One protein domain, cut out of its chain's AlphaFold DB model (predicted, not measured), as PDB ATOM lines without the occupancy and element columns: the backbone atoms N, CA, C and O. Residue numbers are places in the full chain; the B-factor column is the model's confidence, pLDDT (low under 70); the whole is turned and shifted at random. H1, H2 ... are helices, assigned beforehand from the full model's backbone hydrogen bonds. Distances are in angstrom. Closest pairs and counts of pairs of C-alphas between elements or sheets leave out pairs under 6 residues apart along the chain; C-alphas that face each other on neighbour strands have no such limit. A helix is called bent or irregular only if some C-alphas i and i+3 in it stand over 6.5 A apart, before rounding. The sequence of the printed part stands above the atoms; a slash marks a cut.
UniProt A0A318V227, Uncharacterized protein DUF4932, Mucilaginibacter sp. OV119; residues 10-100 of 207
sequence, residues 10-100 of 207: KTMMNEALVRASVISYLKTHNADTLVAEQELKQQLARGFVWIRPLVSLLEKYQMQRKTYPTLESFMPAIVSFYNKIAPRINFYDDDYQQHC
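This is residues 10 to 100 of the 207 residues of the protein "Uncharacterized protein DUF4932" of Mucilaginibacter sp. OV119 (UniProt A0A318V227). A helical hairpin of H1 and H2 packs with one of its helices, H1, crosswise on H3, which lies in the middle of the domain. On the other side of H3 the long bent helix H4 makes an arch: its first arm, H4a, folds back loosely beside H3, and its second arm, H4b, turns off towards the end of H2. The printed part has 91 residues with four named helices, H1, H2, H3 and H4 along the chain, and no named strand; the class is all helix. The whole is compact, with a radius of gyration of the C-alphas of 13.4 A and spans of 40 by 36 by 20 A.

H1 covers residues 10 to 29, from C-alpha 10 at (520.446, 727.088, 436.854) to C-alpha 29, 28.3 A away. H2, residues 33 to 45, is 18.6 A long. H3, residues 51 to 63, is 18.7 A long and begins with C-alpha 51 at (536.009, 725.535, 434.201). H4, residues 71 to 99, was assigned as one helix by its hydrogen bonds but is bent, with C-alphas 87 and 90 8.0 A apart. Its arm H4a, residues 71 to 87, is 24.4 A long and irregular: C-alphas 73 and 76 are 7.2 A apart. H4a also has a kink of 33 degrees near residue 78. The arm H4b, residues 90 to 99, is 14.4 A long and ends with C-alpha 99 at (544.418, 719.427, 423.409).

H3 is the hub, touching H1, H2 and H4a. H1 touches H3 with residues 16 to 24 alone, at a steep tilt of 63 degrees, the same way; the closest C-alphas are those of Ala 20 and Val 55, 4.8 A apart. H1 and H2 form a helical hairpin, touching at a shallow tilt of 17 degrees, opposite ways, with the C-alphas of Leu 26 and Ala 36 closest at 5.4 A. Residues 40 to 44 of H2 touch residues 51 to 52 of H3, where the C-alphas of Leu 44 and Ile 51 are closest at 6.9 A. H3 and H4a form a second helical hairpin at a shallow tilt of 27 degrees, opposite ways. They only just touch, with 3 pairs of C-alphas within 8 A, the closest being Tyr 61 and Phe 74 at 7.1 A. H4a and H4b stand about perpendicular, at 82 degrees. H4b is close to H2 but not clearly touching it: the C-alphas of Leu 44 and Tyr 96 are 7.1 A apart. H1 is apart from both arms of H4. In H1, H2, H3 and H4b every O i to N i+4 pair is within hydrogen-bond range; in H4a 10 of 13 are.

The two C-alphas farthest apart are those of Lys 66 and Cys 100, at 39.6 A. The printed part has no cut. The links from H1 to H2 and from H2 to H3 are tight, and the link from H3 to H4 is short. The mean pLDDT of the printed part is 93.2, and residue 31 is the one residue under 70.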
ATOM      1  N   LYS A  10     520.180 726.963 435.412       81.44
ATOM      2  CA  LYS A  10     520.446 727.088 436.854       81.44
ATOM      3  C   LYS A  10     521.223 725.883 437.385       81.44
ATOM      4  O   LYS A  10     522.208 726.061 438.096       81.44
ATOM      5  N   THR A  11     520.833 724.672 436.986       84.50
ATOM      6  CA  THR A  11     521.517 723.431 437.373       84.50
ATOM      7  C   THR A  11     522.943 723.407 436.838       84.50
ATOM      8  O   THR A  11     523.870 723.135 437.594       84.50
ATOM      9  N   MET A  12     523.138 723.767 435.565       86.00
ATOM     10  CA  MET A  12     524.474 723.850 434.960       86.00
ATOM     11  C   MET A  12     525.374 724.855 435.698       86.00
ATOM     12  O   MET A  12     526.537 724.559 435.964       86.00
ATOM     13  N   MET A  13     524.843 726.032 436.043       87.38
ATOM     14  CA  MET A  13     525.590 727.064 436.765       87.38
ATOM     15  C   MET A  13     525.989 726.603 438.172       87.38
ATOM     16  O   MET A  13     527.160 726.722 438.542       87.38
ATOM     17  N   ASN A  14     525.041 726.054 438.936       90.25
ATOM     18  CA  ASN A  14     525.300 725.548 440.285       90.25
ATOM     19  C   ASN A  14     526.341 724.430 440.258       90.25
ATOM     20  O   ASN A  14     527.281 724.427 441.050       90.25
ATOM     21  N   GLU A  15     526.219 723.507 439.308       93.69
ATOM     22  CA  GLU A  15     527.156 722.402 439.205       93.69
ATOM     23  C   GLU A  15     528.553 722.860 438.769       93.69
ATOM     24  O   GLU A  15     529.547 722.388 439.320       93.69
ATOM     25  N   ALA A  16     528.658 723.825 437.850       95.06
ATOM     26  CA  ALA A  16     529.942 724.415 437.476       95.06
ATOM     27  C   ALA A  16     530.647 725.055 438.685       95.06
ATOM     28  O   ALA A  16     531.855 724.883 438.849       95.06
ATOM     29  N   LEU A  17     529.900 725.744 439.558       95.25
ATOM     30  CA  LEU A  17     530.437 726.328 440.792       95.25
ATOM     31  C   LEU A  17     530.894 725.259 441.791       95.25
ATOM     32  O   LEU A  17     531.981 725.392 442.355       95.25
ATOM     33  N   VAL A  18     530.120 724.186 441.976       95.81
ATOM     34  CA  VAL A  18     530.516 723.048 442.827       95.81
ATOM     35  C   VAL A  18     531.796 722.407 442.289       95.81
ATOM     36  O   VAL A  18     532.770 722.272 443.025       95.81
ATOM     37  N   ARG A  19     531.837 722.087 440.992       96.50
ATOM     38  CA  ARG A  19     533.000 721.486 440.319       96.50
ATOM     39  C   ARG A  19     534.249 722.360 440.444       96.50
ATOM     40  O   ARG A  19     535.315 721.860 440.794       96.50
ATOM     41  N   ALA A  20     534.123 723.668 440.216       97.06
ATOM     42  CA  ALA A  20     535.240 724.600 440.359       97.06
ATOM     43  C   ALA A  20     535.709 724.721 441.818       97.06
ATOM     44  O   ALA A  20     536.912 724.797 442.068       97.06
ATOM     45  N   SER A  21     534.781 724.692 442.778       94.94
ATOM     46  CA  SER A  21     535.105 724.717 444.207       94.94
ATOM     47  C   SER A  21     535.862 723.461 444.635       94.94
ATOM     48  O   SER A  21     536.852 723.578 445.348       94.94
ATOM     49  N   VAL A  22     535.460 722.279 444.149       95.25
ATOM     50  CA  VAL A  22     536.185 721.019 444.386       95.25
ATOM     51  C   VAL A  22     537.610 721.115 443.845       95.25
ATOM     52  O   VAL A  22     538.550 720.848 444.584       95.25
ATOM     53  N   ILE A  23     537.801 721.565 442.602       95.56
ATOM     54  CA  ILE A  23     539.148 721.716 442.024       95.56
ATOM     55  C   ILE A  23     539.991 722.698 442.850       95.56
ATOM     56  O   ILE A  23     541.132 722.392 443.186       95.56
ATOM     57  N   SER A  24     539.437 723.857 443.219       93.19
ATOM     58  CA  SER A  24     540.137 724.851 444.045       93.19
ATOM     59  C   SER A  24     540.499 724.306 445.435       93.19
ATOM     60  O   SER A  24     541.609 724.533 445.921       93.19
ATOM     61  N   TYR A  25     539.605 723.530 446.053       92.00
ATOM     62  CA  TYR A  25     539.871 722.836 447.311       92.00
ATOM     63  C   TYR A  25     541.011 721.820 447.163       92.00
ATOM     64  O   TYR A  25     541.970 721.863 447.929       92.00
ATOM     65  N   LEU A  26     540.967 720.965 446.133       92.50
ATOM     66  CA  LEU A  26     542.021 719.981 445.861       92.50
ATOM     67  C   LEU A  26     543.387 720.657 445.660       92.50
ATOM     68  O   LEU A  26     544.381 720.156 446.171       92.50
ATOM     69  N   LYS A  27     543.443 721.812 444.979       88.94
ATOM     70  CA  LYS A  27     544.690 722.577 444.786       88.94
ATOM     71  C   LYS A  27     545.293 723.112 446.085       88.94
ATOM     72  O   LYS A  27     546.501 723.298 446.151       88.94
ATOM     73  N   THR A  28     544.459 723.426 447.071       85.44
ATOM     74  CA  THR A  28     544.879 724.096 448.312       85.44
ATOM     75  C   THR A  28     545.078 723.130 449.478       85.44
ATOM     76  O   THR A  28     545.796 723.467 450.414       85.44
ATOM     77  N   HIS A  29     544.470 721.939 449.424       83.50
ATOM     78  CA  HIS A  29     544.446 720.982 450.537       83.50
ATOM     79  C   HIS A  29     545.129 719.642 450.236       83.50
ATOM     80  O   HIS A  29     545.336 718.863 451.161       83.50
ATOM     81  N   ASN A  30     545.516 719.367 448.986       70.50
ATOM     82  CA  ASN A  30     546.340 718.202 448.664       70.50
ATOM     83  C   ASN A  30     547.770 718.629 448.335       70.50
ATOM     84  O   ASN A  30     547.988 719.568 447.575       70.50
ATOM     85  N   ALA A  31     548.748 717.879 448.852       60.44
ATOM     86  CA  ALA A  31     550.151 718.022 448.457       60.44
ATOM     87  C   ALA A  31     550.390 717.637 446.981       60.44
ATOM     88  O   ALA A  31     551.424 717.982 446.414       60.44
ATOM     89  N   ASP A  32     549.432 716.941 446.356       75.25
ATOM     90  CA  ASP A  32     549.518 716.485 444.975       75.25
ATOM     91  C   ASP A  32     548.656 717.331 444.023       75.25
ATOM     92  O   ASP A  32     547.436 717.167 443.904       75.25
ATOM     93  N   THR A  33     549.324 718.228 443.298       81.75
ATOM     94  CA  THR A  33     548.719 719.050 442.237       81.75
ATOM     95  C   THR A  33     548.187 718.221 441.060       81.75
ATOM     96  O   THR A  33     547.320 718.699 440.319       81.75
ATOM     97  N   LEU A  34     548.630 716.966 440.907       88.31
ATOM     98  CA  LEU A  34     548.191 716.070 439.841       88.31
ATOM     99  C   LEU A  34     546.708 715.719 439.969       88.31
ATOM    100  O   LEU A  34     545.998 715.719 438.964       88.31
ATOM    101  N   VAL A  35     546.219 715.477 441.190       91.38
ATOM    102  CA  VAL A  35     544.808 715.133 441.445       91.38
ATOM    103  C   VAL A  35     543.887 716.273 441.011       91.38
ATOM    104  O   VAL A  35     542.858 716.045 440.372       91.38
ATOM    105  N   ALA A  36     544.275 717.520 441.297       93.00
ATOM    106  CA  ALA A  36     543.509 718.688 440.880       93.00
ATOM    107  C   ALA A  36     543.503 718.869 439.352       93.00
ATOM    108  O   ALA A  36     542.455 719.154 438.774       93.00
ATOM    109  N   GLU A  37     544.644 718.672 438.682       93.75
ATOM    110  CA  GLU A  37     544.718 718.746 437.217       93.75
ATOM    111  C   GLU A  37     543.953 717.600 436.533       93.75
ATOM    112  O   GLU A  37     543.336 717.811 435.485       93.75
ATOM    113  N   GLN A  38     543.931 716.401 437.119       93.31
ATOM    114  CA  GLN A  38     543.110 715.289 436.632       93.31
ATOM    115  C   GLN A  38     541.614 715.596 436.760       93.31
ATOM    116  O   GLN A  38     540.877 715.439 435.782       93.31
ATOM    117  N   GLU A  39     541.165 716.087 437.919       95.62
ATOM    118  CA  GLU A  39     539.765 716.480 438.121       95.62
ATOM    119  C   GLU A  39     539.363 717.606 437.158       95.62
ATOM    120  O   GLU A  39     538.289 717.563 436.552       95.62
ATOM    121  N   LEU A  40     540.254 718.575 436.937       96.69
ATOM    122  CA  LEU A  40     540.057 719.651 435.972       96.69
ATOM    123  C   LEU A  40     539.852 719.117 434.548       96.69
ATOM    124  O   LEU A  40     538.863 719.462 433.896       96.69
ATOM    125  N   LYS A  41     540.740 718.238 434.074       96.38
ATOM    126  CA  LYS A  41     540.634 717.615 432.742       96.38
ATOM    127  C   LYS A  41     539.395 716.731 432.612       96.38
ATOM    128  O   LYS A  41     538.767 716.710 431.551       96.38
ATOM    129  N   GLN A  42     538.977 716.078 433.695       95.06
ATOM    130  CA  GLN A  42     537.714 715.345 433.757       95.06
ATOM    131  C   GLN A  42     536.509 716.272 433.535       95.06
ATOM    132  O   GLN A  42     535.579 715.901 432.816       95.06
ATOM    133  N   GLN A  43     536.514 717.479 434.113       96.81
ATOM    134  CA  GLN A  43     535.424 718.443 433.920       96.81
ATOM    135  C   GLN A  43     535.426 719.043 432.513       96.81
ATOM    136  O   GLN A  43     534.357 719.171 431.911       96.81
ATOM    137  N   LEU A  44     536.609 719.326 431.957       96.94
ATOM    138  CA  LEU A  44     536.748 719.725 430.556       96.94
ATOM    139  C   LEU A  44     536.143 718.658 429.622       96.94
ATOM    140  O   LEU A  44     535.294 718.979 428.796       96.94
ATOM    141  N   ALA A  45     536.459 717.376 429.841       94.62
ATOM    142  CA  ALA A  45     535.901 716.258 429.069       94.62
ATOM    143  C   ALA A  45     534.385 716.076 429.212       94.62
ATOM    144  O   ALA A  45     533.735 715.532 428.319       94.62
ATOM    145  N   ARG A  46     533.798 716.540 430.318       93.25
ATOM    146  CA  ARG A  46     532.340 716.571 430.524       93.25
ATOM    147  C   ARG A  46     531.659 717.757 429.831       93.25
ATOM    148  O   ARG A  46     530.431 717.805 429.799       93.25
ATOM    149  N   GLY A  47     532.433 718.673 429.250       93.06
ATOM    150  CA  GLY A  47     531.951 719.838 428.512       93.06
ATOM    151  C   GLY A  47     531.971 721.145 429.307       93.06
ATOM    152  O   GLY A  47     531.502 722.158 428.794       93.06
ATOM    153  N   PHE A  48     532.523 721.167 430.525       95.56
ATOM    154  CA  PHE A  48     532.751 722.413 431.269       95.56
ATOM    155  C   PHE A  48     534.017 723.112 430.760       95.56
ATOM    156  O   PHE A  48     534.969 723.316 431.504       95.56
ATOM    157  N   VAL A  49     534.058 723.470 429.479       96.19
ATOM    158  CA  VAL A  49     535.269 723.984 428.809       96.19
ATOM    159  C   VAL A  49     535.799 725.295 429.418       96.19
ATOM    160  O   VAL A  49     536.985 725.593 429.346       96.19
ATOM    161  N   TRP A  50     534.945 726.045 430.120       96.81
ATOM    162  CA  TRP A  50     535.291 727.282 430.832       96.81
ATOM    163  C   TRP A  50     535.674 727.069 432.309       96.81
ATOM    164  O   TRP A  50     535.819 728.037 433.060       96.81
ATOM    165  N   ILE A  51     535.808 725.825 432.774       97.44
ATOM    166  CA  ILE A  51     536.009 725.535 434.201       97.44
ATOM    167  C   ILE A  51     537.338 726.087 434.732       97.44
ATOM    168  O   ILE A  51     537.384 726.573 435.857       97.44
ATOM    169  N   ARG A  52     538.411 726.087 433.924       96.38
ATOM    170  CA  ARG A  52     539.736 726.583 434.338       96.38
ATOM    171  C   ARG A  52     539.689 728.058 434.775       96.38
ATOM    172  O   ARG A  52     540.090 728.337 435.903       96.38
ATOM    173  N   PRO A  53     539.164 729.006 433.973       97.19
ATOM    174  CA  PRO A  53     539.052 730.391 434.424       97.19
ATOM    175  C   PRO A  53     538.012 730.586 435.544       97.19
ATOM    176  O   PRO A  53     538.164 731.518 436.333       97.19
ATOM    177  N   LEU A  54     537.005 729.709 435.677       97.75
ATOM    178  CA  LEU A  54     536.092 729.735 436.828       97.75
ATOM    179  C   LEU A  54     536.809 729.352 438.133       97.75
ATOM    180  O   LEU A  54     536.627 730.025 439.144       97.75
ATOM    181  N   VAL A  55     537.674 728.332 438.112       96.94
ATOM    182  CA  VAL A  55     538.534 727.971 439.254       96.94
ATOM    183  C   VAL A  55     539.389 729.168 439.668       96.94
ATOM    184  O   VAL A  55     539.379 729.550 440.835       96.94
ATOM    185  N   SER A  56     540.043 729.838 438.713       96.12
ATOM    186  CA  SER A  56     540.840 731.038 439.000       96.12
ATOM    187  C   SER A  56     540.018 732.196 439.574       96.12
ATOM    188  O   SER A  56     540.532 732.988 440.365       96.12
ATOM    189  N   LEU A  57     538.742 732.329 439.196       97.25
ATOM    190  CA  LEU A  57     537.845 733.318 439.793       97.25
ATOM    191  C   LEU A  57     537.553 732.995 441.268       97.25
ATOM    192  O   LEU A  57     537.586 733.897 442.104       97.25
ATOM    193  N   LEU A  58     537.303 731.724 441.594       95.56
ATOM    194  CA  LEU A  58     537.043 731.294 442.972       95.56
ATOM    195  C   LEU A  58     538.292 731.375 443.861       95.56
ATOM    196  O   LEU A  58     538.183 731.700 445.040       95.56
ATOM    197  N   GLU A  59     539.482 731.180 443.299       93.38
ATOM    198  CA  GLU A  59     540.748 731.423 444.006       93.38
ATOM    199  C   GLU A  59     540.913 732.906 444.374       93.38
ATOM    200  O   GLU A  59     541.306 733.234 445.494       93.38
ATOM    201  N   LYS A  60     540.533 733.832 443.481       93.44
ATOM    202  CA  LYS A  60     540.516 735.273 443.800       93.44
ATOM    203  C   LYS A  60     539.542 735.598 444.925       93.44
ATOM    204  O   LYS A  60     539.887 736.366 445.819       93.44
ATOM    205  N   TYR A  61     538.360 734.986 444.910       94.81
ATOM    206  CA  TYR A  61     537.401 735.106 446.007       94.81
ATOM    207  C   TYR A  61     537.995 734.648 447.346       94.81
ATOM    208  O   TYR A  61     537.878 735.364 448.341       94.81
ATOM    209  N   GLN A  62     538.704 733.515 447.373       91.56
ATOM    210  CA  GLN A  62     539.382 733.020 448.579       91.56
ATOM    211  C   GLN A  62     540.468 733.977 449.098       91.56
ATOM    212  O   GLN A  62     540.636 734.104 450.308       91.56
ATOM    213  N   MET A  63     541.165 734.698 448.217       92.31
ATOM    214  CA  MET A  63     542.174 735.690 448.619       92.31
ATOM    215  C   MET A  63     541.571 737.027 449.079       92.31
ATOM    216  O   MET A  63     542.215 737.782 449.804       92.31
ATOM    217  N   GLN A  64     540.334 737.338 448.683       93.62
ATOM    218  CA  GLN A  64     539.687 738.636 448.919       93.62
ATOM    219  C   GLN A  64     538.539 738.562 449.935       93.62
ATOM    220  O   GLN A  64     537.616 739.372 449.896       93.62
ATOM    221  N   ARG A  65     538.600 737.628 450.895       92.81
ATOM    222  CA  ARG A  65     537.513 737.369 451.866       92.81
ATOM    223  C   ARG A  65     537.178 738.561 452.771       92.81
ATOM    224  O   ARG A  65     536.065 738.635 453.269       92.81
ATOM    225  N   LYS A  66     538.103 739.516 452.946       94.75
ATOM    226  CA  LYS A  66     537.823 740.792 453.637       94.75
ATOM    227  C   LYS A  66     536.852 741.678 452.849       94.75
ATOM    228  O   LYS A  66     535.981 742.299 453.441       94.75
ATOM    229  N   THR A  67     537.001 741.728 451.526       94.56
ATOM    230  CA  THR A  67     536.122 742.484 450.617       94.56
ATOM    231  C   THR A  67     534.846 741.703 450.304       94.56
ATOM    232  O   THR A  67     533.774 742.287 450.197       94.56
ATOM    233  N   TYR A  68     534.952 740.377 450.205       94.88
ATOM    234  CA  TYR A  68     533.853 739.470 449.886       94.88
ATOM    235  C   TYR A  68     533.661 738.423 451.000       94.88
ATOM    236  O   TYR A  68     534.117 737.278 450.872       94.88
ATOM    237  N   PRO A  69     533.012 738.795 452.122       94.44
ATOM    238  CA  PRO A  69     532.862 737.900 453.274       94.44
ATOM    239  C   PRO A  69     531.961 736.687 452.999       94.44
ATOM    240  O   PRO A  69     532.121 735.642 453.634       94.44
ATOM    241  N   THR A  70     531.054 736.770 452.025       95.31
ATOM    242  CA  THR A  70     530.129 735.693 451.652       95.31
ATOM    243  C   THR A  70     530.189 735.432 450.150       95.31
ATOM    244  O   THR A  70     530.652 736.269 449.376       95.31
ATOM    245  N   LEU A  71     529.705 734.265 449.714       91.44
ATOM    246  CA  LEU A  71     529.585 733.992 448.280       91.44
ATOM    247  C   LEU A  71     528.583 734.959 447.639       91.44
ATOM    248  O   LEU A  71     528.804 735.410 446.522       91.44
ATOM    249  N   GLU A  72     527.529 735.319 448.377       94.94
ATOM    250  CA  GLU A  72     526.529 736.305 447.971       94.94
ATOM    251  C   GLU A  72     527.163 737.654 447.620       94.94
ATOM    252  O   GLU A  72     526.912 738.174 446.534       94.94
ATOM    253  N   SER A  73     528.063 738.182 448.460       96.62
ATOM    254  CA  SER A  73     528.743 739.446 448.149       96.62
ATOM    255  C   SER A  73     529.679 739.343 446.941       96.62
ATOM    256  O   SER A  73     529.969 740.354 446.303       96.62
ATOM    257  N   PHE A  74     530.108 738.131 446.575       96.81
ATOM    258  CA  PHE A  74     530.915 737.860 445.385       96.81
ATOM    259  C   PHE A  74     530.089 737.555 444.119       96.81
ATOM    260  O   PHE A  74     530.632 737.565 443.009       96.81
ATOM    261  N   MET A  75     528.775 737.333 444.232       94.75
ATOM    262  CA  MET A  75     527.910 737.012 443.088       94.75
ATOM    263  C   MET A  75     527.989 738.021 441.931       94.75
ATOM    264  O   MET A  75     528.010 737.567 440.783       94.75
ATOM    265  N   PRO A  76     528.116 739.350 442.146       95.88
ATOM    266  CA  PRO A  76     528.309 740.294 441.042       95.88
ATOM    267  C   PRO A  76     529.535 739.976 440.168       95.88
ATOM    268  O   PRO A  76     529.480 740.113 438.942       95.88
ATOM    269  N   ALA A  77     530.627 739.485 440.764       96.94
ATOM    270  CA  ALA A  77     531.820 739.075 440.028       96.94
ATOM    271  C   ALA A  77     531.580 737.791 439.214       96.94
ATOM    272  O   ALA A  77     532.030 737.701 438.071       96.94
ATOM    273  N   ILE A  78     530.825 736.830 439.761       95.75
ATOM    274  CA  ILE A  78     530.418 735.599 439.059       95.75
ATOM    275  C   ILE A  78     529.503 735.923 437.869       95.75
ATOM    276  O   ILE A  78     529.702 735.393 436.775       95.75
ATOM    277  N   VAL A  79     528.544 736.836 438.040       95.31
ATOM    278  CA  VAL A  79     527.677 737.306 436.946       95.31
ATOM    279  C   VAL A  79     528.510 737.986 435.857       95.31
ATOM    280  O   VAL A  79     528.387 737.646 434.679       95.31
ATOM    281  N   SER A  80     529.419 738.893 436.237       96.75
ATOM    282  CA  SER A  80     530.334 739.547 435.291       96.75
ATOM    283  C   SER A  80     531.205 738.540 434.535       96.75
ATOM    284  O   SER A  80     531.425 738.688 433.333       96.75
ATOM    285  N   PHE A  81     531.675 737.495 435.218       96.56
ATOM    286  CA  PHE A  81     532.419 736.404 434.604       96.56
ATOM    287  C   PHE A  81     531.592 735.683 433.535       96.56
ATOM    288  O   PHE A  81     532.034 735.608 432.389       96.56
ATOM    289  N   TYR A  82     530.385 735.213 433.859       94.38
ATOM    290  CA  TYR A  82     529.558 734.488 432.889       94.38
ATOM    291  C   TYR A  82     529.144 735.359 431.697       94.38
ATOM    292  O   TYR A  82     529.197 734.879 430.566       94.38
ATOM    293  N   ASN A  83     528.854 736.645 431.913       95.38
ATOM    294  CA  ASN A  83     528.574 737.589 430.824       95.38
ATOM    295  C   ASN A  83     529.759 737.744 429.852       95.38
ATOM    296  O   ASN A  83     529.552 737.956 428.661       95.38
ATOM    297  N   LYS A  84     531.004 737.609 430.335       95.94
ATOM    298  CA  LYS A  84     532.219 737.644 429.497       95.94
ATOM    299  C   LYS A  84     532.503 736.312 428.800       95.94
ATOM    300  O   LYS A  84     533.020 736.312 427.684       95.94
ATOM    301  N   ILE A  85     532.202 735.190 429.456       93.12
ATOM    302  CA  ILE A  85     532.451 733.839 428.930       93.12
ATOM    303  C   ILE A  85     531.427 733.452 427.864       93.12
ATOM    304  O   ILE A  85     531.815 732.905 426.837       93.12
ATOM    305  N   ALA A  86     530.143 733.744 428.085       92.00
ATOM    306  CA  ALA A  86     529.050 733.331 427.205       92.00
ATOM    307  C   ALA A  86     529.283 733.647 425.710       92.00
ATOM    308  O   ALA A  86     529.207 732.716 424.908       92.00
ATOM    309  N   PRO A  87     529.654 734.882 425.301       95.25
ATOM    310  CA  PRO A  87     529.909 735.183 423.888       95.25
ATOM    311  C   PRO A  87     531.187 734.533 423.332       95.25
ATOM    312  O   PRO A  87     531.420 734.565 422.128       95.25
ATOM    313  N   ARG A  88     532.035 733.952 424.190       95.06
ATOM    314  CA  ARG A  88     533.331 733.353 423.837       95.06
ATOM    315  C   ARG A  88     533.365 731.846 424.070       95.06
ATOM    316  O   ARG A  88     534.442 731.263 424.053       95.06
ATOM    317  N   ILE A  89     532.222 731.201 424.296       93.00
ATOM    318  CA  ILE A  89     532.193 729.786 424.682       93.00
ATOM    319  C   ILE A  89     532.878 728.875 423.651       93.00
ATOM    320  O   ILE A  89     533.612 727.972 424.040       93.00
ATOM    321  N   ASN A  90     532.733 729.182 422.358       95.31
ATOM    322  CA  ASN A  90     533.369 728.430 421.273       95.31
ATOM    323  C   ASN A  90     534.898 728.481 421.347       95.31
ATOM    324  O   ASN A  90     535.539 727.470 421.118       95.31
ATOM    325  N   PHE A  91     535.482 729.613 421.758       96.12
ATOM    326  CA  PHE A  91     536.932 729.714 421.944       96.12
ATOM    327  C   PHE A  91     537.442 728.703 422.982       96.12
ATOM    328  O   PHE A  91     538.481 728.087 422.780       96.12
ATOM    329  N   TYR A  92     536.707 728.516 424.084       96.25
ATOM    330  CA  TYR A  92     537.085 727.554 425.122       96.25
ATOM    331  C   TYR A  92     536.878 726.105 424.678       96.25
ATOM    332  O   TYR A  92     537.659 725.237 425.064       96.25
ATOM    333  N   ASP A  93     535.839 725.834 423.884       94.94
ATOM    334  CA  ASP A  93     535.658 724.507 423.293       94.94
ATOM    335  C   ASP A  93     536.781 724.197 422.300       94.94
ATOM    336  O   ASP A  93     537.445 723.177 422.451       94.94
ATOM    337  N   ASP A  94     537.076 725.105 421.369       96.25
ATOM    338  CA  ASP A  94     538.152 724.947 420.388       96.25
ATOM    339  C   ASP A  94     539.514 724.736 421.062       96.25
ATOM    340  O   ASP A  94     540.256 723.828 420.678       96.25
ATOM    341  N   ASP A  95     539.823 725.523 422.099       96.56
ATOM    342  CA  ASP A  95     541.025 725.349 422.921       96.56
ATOM    343  C   ASP A  95     541.078 723.940 423.528       96.56
ATOM    344  O   ASP A  95     542.059 723.216 423.341       96.56
ATOM    345  N   TYR A  96     540.000 723.480 424.171       97.19
ATOM    346  CA  TYR A  96     539.945 722.121 424.712       97.19
ATOM    347  C   TYR A  96     540.125 721.052 423.623       97.19
ATOM    348  O   TYR A  96     540.927 720.125 423.787       97.19
ATOM    349  N   GLN A  97     539.437 721.186 422.486       96.12
ATOM    350  CA  GLN A  97     539.529 720.223 421.391       96.12
ATOM    351  C   GLN A  97     540.947 720.140 420.818       96.12
ATOM    352  O   GLN A  97     541.366 719.050 420.423       96.12
ATOM    353  N   GLN A  98     541.706 721.239 420.745       96.31
ATOM    354  CA  GLN A  98     543.110 721.238 420.289       96.31
ATOM    355  C   GLN A  98     544.027 720.398 421.190       96.31
ATOM    356  O   GLN A  98     545.008 719.822 420.714       96.31
ATOM    357  N   HIS A  99     543.680 720.263 422.469       96.69
ATOM    358  CA  HIS A  99     544.418 719.427 423.409       96.69
ATOM    359  C   HIS A  99     543.995 717.952 423.358       96.69
ATOM    360  O   HIS A  99     544.828 717.082 423.614       96.69
ATOM    361  N   CYS A 100     542.753 717.641 422.983       97.94
ATOM    362  CA  CYS A 100     542.286 716.261 422.845       97.94
ATOM    363  C   CYS A 100     543.056 715.473 421.774       97.94
ATOM    364  O   CYS A 100     543.365 715.997 420.704       97.94
TER     365      CYS A 100